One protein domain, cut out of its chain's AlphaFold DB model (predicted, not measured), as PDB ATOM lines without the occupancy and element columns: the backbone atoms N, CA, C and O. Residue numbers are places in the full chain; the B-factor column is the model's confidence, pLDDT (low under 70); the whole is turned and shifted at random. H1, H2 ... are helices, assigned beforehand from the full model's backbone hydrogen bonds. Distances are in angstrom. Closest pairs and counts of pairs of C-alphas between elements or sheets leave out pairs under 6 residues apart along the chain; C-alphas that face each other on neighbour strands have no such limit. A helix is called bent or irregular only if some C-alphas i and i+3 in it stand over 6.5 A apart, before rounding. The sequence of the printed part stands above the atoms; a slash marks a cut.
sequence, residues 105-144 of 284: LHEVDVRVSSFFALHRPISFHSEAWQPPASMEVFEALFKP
ATOM      1  N   LEU A 105     214.341 200.100 253.729       80.69
ATOM      2  CA  LEU A 105     213.773 201.333 254.280       80.69
ATOM      3  C   LEU A 105     214.656 201.882 255.401       80.69
ATOM      4  O   LEU A 105     214.907 201.205 256.397       80.69
ATOM      5  N   HIS A 106     215.084 203.137 255.272       84.38
ATOM      6  CA  HIS A 106     215.851 203.812 256.312       84.38
ATOM      7  C   HIS A 106     214.931 204.313 257.441       84.38
ATOM      8  O   HIS A 106     213.865 204.877 257.184       84.38
ATOM      9  N   GLU A 107     215.339 204.157 258.705       85.75
ATOM     10  CA  GLU A 107     214.507 204.502 259.876       85.75
ATOM     11  C   GLU A 107     214.042 205.969 259.876       85.75
ATOM     12  O   GLU A 107     212.911 206.287 260.260       85.75
ATOM     13  N   VAL A 108     214.907 206.877 259.417       85.25
ATOM     14  CA  VAL A 108     214.612 208.314 259.325       85.25
ATOM     15  C   VAL A 108     213.465 208.577 258.350       85.25
ATOM     16  O   VAL A 108     212.557 209.347 258.672       85.25
ATOM     17  N   ASP A 109     213.468 207.899 257.206       84.56
ATOM     18  CA  ASP A 109     212.473 208.070 256.146       84.56
ATOM     19  C   ASP A 109     211.099 207.551 256.588       84.56
ATOM     20  O   ASP A 109     210.074 208.197 256.348       84.56
ATOM     21  N   VAL A 110     211.077 206.445 257.340       84.94
ATOM     22  CA  VAL A 110     209.858 205.909 257.968       84.94
ATOM     23  C   VAL A 110     209.294 206.894 258.993       84.94
ATOM     24  O   VAL A 110     208.090 207.162 259.001       84.94
ATOM     25  N   ARG A 111     210.148 207.494 259.833       86.12
ATOM     26  CA  ARG A 111     209.725 208.473 260.847       86.12
ATOM     27  C   ARG A 111     209.135 209.738 260.222       86.12
ATOM     28  O   ARG A 111     208.106 210.227 260.688       86.12
ATOM     29  N   VAL A 112     209.760 210.260 259.167       84.06
ATOM     30  CA  VAL A 112     209.274 211.450 258.450       84.06
ATOM     31  C   VAL A 112     207.965 211.143 257.720       84.06
ATOM     32  O   VAL A 112     207.002 211.902 257.839       84.06
ATOM     33  N   SER A 113     207.886 210.002 257.034       85.25
ATOM     34  CA  SER A 113     206.662 209.564 256.352       85.25
ATOM     35  C   SER A 113     205.503 209.375 257.334       85.25
ATOM     36  O   SER A 113     204.386 209.816 257.062       85.25
ATOM     37  N   SER A 114     205.775 208.810 258.516       86.62
ATOM     38  CA  SER A 114     204.801 208.675 259.606       86.62
ATOM     39  C   SER A 114     204.308 210.037 260.114       86.62
ATOM     40  O   SER A 114     203.103 210.250 260.243       86.62
ATOM     41  N   PHE A 115     205.214 211.003 260.310       87.56
ATOM     42  CA  PHE A 115     204.857 212.359 260.743       87.56
ATOM     43  C   PHE A 115     203.913 213.071 259.756       87.56
ATOM     44  O   PHE A 115     202.978 213.759 260.168       87.56
ATOM     45  N   PHE A 116     204.123 212.891 258.449       83.81
ATOM     46  CA  PHE A 116     203.309 213.537 257.413       83.81
ATOM     47  C   PHE A 116     202.104 212.721 256.937       83.81
ATOM     48  O   PHE A 116     201.290 213.261 256.185       83.81
ATOM     49  N   ALA A 117     201.924 211.486 257.412       84.94
ATOM     50  CA  ALA A 117     200.835 210.601 256.995       84.94
ATOM     51  C   ALA A 117     199.438 211.248 257.115       84.94
ATOM     52  O   ALA A 117     198.567 210.998 256.284       84.94
ATOM     53  N   LEU A 118     199.238 212.136 258.096       85.19
ATOM     54  CA  LEU A 118     197.977 212.865 258.303       85.19
ATOM     55  C   LEU A 118     197.777 214.058 257.361       85.19
ATOM     56  O   LEU A 118     196.646 214.494 257.145       85.19
ATOM     57  N   HIS A 119     198.863 214.627 256.839       77.31
ATOM     58  CA  HIS A 119     198.815 215.886 256.104       77.31
ATOM     59  C   HIS A 119     198.944 215.691 254.603       77.31
ATOM     60  O   HIS A 119     198.208 216.369 253.886       77.31
ATOM     61  N   ARG A 120     199.806 214.768 254.148       73.38
ATOM     62  CA  ARG A 120     199.857 214.170 252.801       73.38
ATOM     63  C   ARG A 120     200.738 212.918 252.863       73.38
ATOM     64  O   ARG A 120     201.883 213.055 253.289       73.38
ATOM     65  N   PRO A 121     200.285 211.748 252.385       69.31
ATOM     66  CA  PRO A 121     201.180 210.615 252.203       69.31
ATOM     67  C   PRO A 121     202.171 210.972 251.088       69.31
ATOM     68  O   PRO A 121     201.837 210.944 249.906       69.31
ATOM     69  N   ILE A 122     203.365 211.409 251.474       66.69
ATOM     70  CA  ILE A 122     204.488 211.645 250.572       66.69
ATOM     71  C   ILE A 122     205.482 210.539 250.884       66.69
ATOM     72  O   ILE A 122     205.881 210.377 252.036       66.69
ATOM     73  N   SER A 123     205.853 209.764 249.872       64.81
ATOM     74  CA  SER A 123     206.963 208.828 249.966       64.81
ATOM     75  C   SER A 123     208.254 209.641 250.059       64.81
ATOM     76  O   SER A 123     208.727 210.198 249.064       64.81
ATOM     77  N   PHE A 124     208.778 209.796 251.275       64.56
ATOM     78  CA  PHE A 124     210.090 210.392 251.484       64.56
ATOM     79  C   PHE A 124     211.134 209.307 251.255       64.56
ATOM     80  O   PHE A 124     211.200 208.342 252.007       64.56
ATOM     81  N   HIS A 125     211.932 209.470 250.207       67.94
ATOM     82  CA  HIS A 125     213.146 208.695 250.000       67.94
ATOM     83  C   HIS A 125     214.297 209.678 250.140       67.94
ATOM     84  O   HIS A 125     214.417 210.590 249.320       67.94
ATOM     85  N   SER A 126     215.117 209.532 251.176       63.50
ATOM     86  CA  SER A 126     216.341 210.327 251.352       63.50
ATOM     87  C   SER A 126     217.209 210.331 250.087       63.50
ATOM     88  O   SER A 126     217.773 211.356 249.718       63.50
ATOM     89  N   GLU A 127     217.203 209.225 249.349       62.97
ATOM     90  CA  GLU A 127     217.928 209.027 248.095       62.97
ATOM     91  C   GLU A 127     217.393 209.855 246.909       62.97
ATOM     92  O   GLU A 127     218.136 210.148 245.972       62.97
ATOM     93  N   ALA A 128     216.131 210.305 246.950       62.94
ATOM     94  CA  ALA A 128     215.590 211.236 245.953       62.94
ATOM     95  C   ALA A 128     216.216 212.638 246.077       62.94
ATOM     96  O   ALA A 128     216.220 213.411 245.117       62.94
ATOM     97  N   TRP A 129     216.774 212.953 247.247       61.34
ATOM     98  CA  TRP A 129     217.593 214.133 247.487       61.34
ATOM     99  C   TRP A 129     219.050 213.708 247.596       61.34
ATOM    100  O   TRP A 129     219.667 213.815 248.655       61.34
ATOM    101  N   GLN A 130     219.605 213.241 246.475       62.72
ATOM    102  CA  GLN A 130     221.055 213.156 246.329       62.72
ATOM    103  C   GLN A 130     221.661 214.488 246.808       62.72
ATOM    104  O   GLN A 130     221.139 215.553 246.441       62.72
ATOM    105  N   PRO A 131     222.706 214.463 247.655       69.44
ATOM    106  CA  PRO A 131     223.361 215.688 248.087       69.44
ATOM    107  C   PRO A 131     223.742 216.505 246.845       69.44
ATOM    108  O   PRO A 131     224.076 215.910 245.815       69.44
ATOM    109  N   PRO A 132     223.660 217.850 246.893       63.56
ATOM    110  CA  PRO A 132     224.020 218.671 245.747       63.56
ATOM    111  C   PRO A 132     225.433 218.278 245.327       63.56
ATOM    112  O   PRO A 132     226.363 218.412 246.124       63.56
ATOM    113  N   ALA A 133     225.562 217.726 244.117       74.44
ATOM    114  CA  ALA A 133     226.840 217.270 243.597       74.44
ATOM    115  C   ALA A 133     227.845 218.412 243.767       74.44
ATOM    116  O   ALA A 133     227.598 219.536 243.315       74.44
ATOM    117  N   SER A 134     228.925 218.157 244.509       87.69
ATOM    118  CA  SER A 134     229.937 219.181 244.726       87.69
ATOM    119  C   SER A 134     230.551 219.548 243.377       87.69
ATOM    120  O   SER A 134     230.660 218.709 242.480       87.69
ATOM    121  N   MET A 135     230.958 220.811 243.223       87.19
ATOM    122  CA  MET A 135     231.629 221.251 241.995       87.19
ATOM    123  C   MET A 135     232.867 220.391 241.704       87.19
ATOM    124  O   MET A 135     233.152 220.095 240.557       87.19
ATOM    125  N   GLU A 136     233.536 219.898 242.746       86.25
ATOM    126  CA  GLU A 136     234.675 218.985 242.642       86.25
ATOM    127  C   GLU A 136     234.311 217.634 241.998       86.25
ATOM    128  O   GLU A 136     235.048 217.136 241.146       86.25
ATOM    129  N   VAL A 137     233.150 217.062 242.344       85.25
ATOM    130  CA  VAL A 137     232.626 215.845 241.700       85.25
ATOM    131  C   VAL A 137     232.254 216.127 240.244       85.25
ATOM    132  O   VAL A 137     232.493 215.289 239.376       85.25
ATOM    133  N   PHE A 138     231.709 217.311 239.960       86.88
ATOM    134  CA  PHE A 138     231.390 217.724 238.594       86.88
ATOM    135  C   PHE A 138     232.648 217.930 237.739       86.88
ATOM    136  O   PHE A 138     232.713 217.452 236.613       86.88
ATOM    137  N   GLU A 139     233.681 218.578 238.273       90.31
ATOM    138  CA  GLU A 139     234.967 218.755 237.593       90.31
ATOM    139  C   GLU A 139     235.667 217.419 237.336       90.31
ATOM    140  O   GLU A 139     236.300 217.246 236.294       90.31
ATOM    141  N   ALA A 140     235.521 216.446 238.241       86.12
ATOM    142  CA  ALA A 140     236.053 215.101 238.049       86.12
ATOM    143  C   ALA A 140     235.447 214.367 236.837       86.12
ATOM    144  O   ALA A 140     236.111 213.489 236.295       86.12
ATOM    145  N   LEU A 141     234.248 214.744 236.367       86.12
ATOM    146  CA  LEU A 141     233.646 214.171 235.152       86.12
ATOM    147  C   LEU A 141     234.399 214.562 233.875       86.12
ATOM    148  O   LEU A 141     234.403 213.796 232.915       86.12
ATOM    149  N   PHE A 142     235.015 215.748 233.850       89.94
ATOM    150  CA  PHE A 142     235.734 216.261 232.677       89.94
ATOM    151  C   PHE A 142     237.236 215.990 232.725       89.94
ATOM    152  O   PHE A 142     237.938 216.264 231.750       89.94
ATOM    153  N   LYS A 143     237.752 215.464 233.842       84.69
ATOM    154  CA  LYS A 143     239.149 215.041 233.914       84.69
ATOM    155  C   LYS A 143     239.311 213.785 233.050       84.69
ATOM    156  O   LYS A 143     238.545 212.839 233.233       84.69
ATOM    157  N   PRO A 144     240.270 213.759 232.105       79.69
ATOM    158  CA  PRO A 144     240.538 212.555 231.332       79.69
ATOM    159  C   PRO A 144     240.853 211.423 232.307       79.69
ATOM    160  O   PRO A 144     241.636 211.604 233.238       79.69
TER     161      PRO A 144
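AT A GLANCE: This is residues 105 to 144 of the 284 residues of a protein of Ampelomyces quisqualis (UniProt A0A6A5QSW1). Two short helices, H1 and H2, sit toward opposite ends of a long, drawn-out thread with no common core. After H1, the longer helix, the thread turns and folds back beside it, and then residues 128 to 144 stick out as a long arm that bears H2 near its tip. The printed part has 40 residues with two named helices, H1 then H2 along the chain, and no named strand; the class is all helix, though just 18 of the 40 residues are in named elements. The whole is extended, with a radius of gyration of the C-alphas of 15.8 A, and the C-alphas span 50 by 18 by 10 A.

IN THESE COORDINATES: H1 runs from Glu 107 to Phe 116, 14.6 A from first to last C-alpha; C-alpha 107 is at (214.507, 204.502, 259.876) and C-alpha 116 at (203.309, 213.537, 257.413). H2 runs from Met 135 to Phe 142, 11.3 A from first to last C-alpha, and ends with C-alpha 142 at (235.734, 216.261, 232.677).

HOW THE PARTS SIT: H1 and H2 are apart, with no C-alpha of the one within 8 A of the other. Residues 128 to 144, of which 135 to 142 belong to H2, stand free. In H1 every O i to N i+4 pair is within hydrogen-bond range; in H2 2 of 4 are, while 5 of its 5 O i to N i+3 pairs are within range. Neither helix is bent.

THE WHOLE: The C-alphas of Leu 118 and Pro 144, the two farthest apart, are 50.4 A apart. The link from H1 to H2, residues 117 to 134, is long, with 18 residues. The printed part has no cut. The mean pLDDT of the printed part is 78.6, and residues 121 to 132 are under 70.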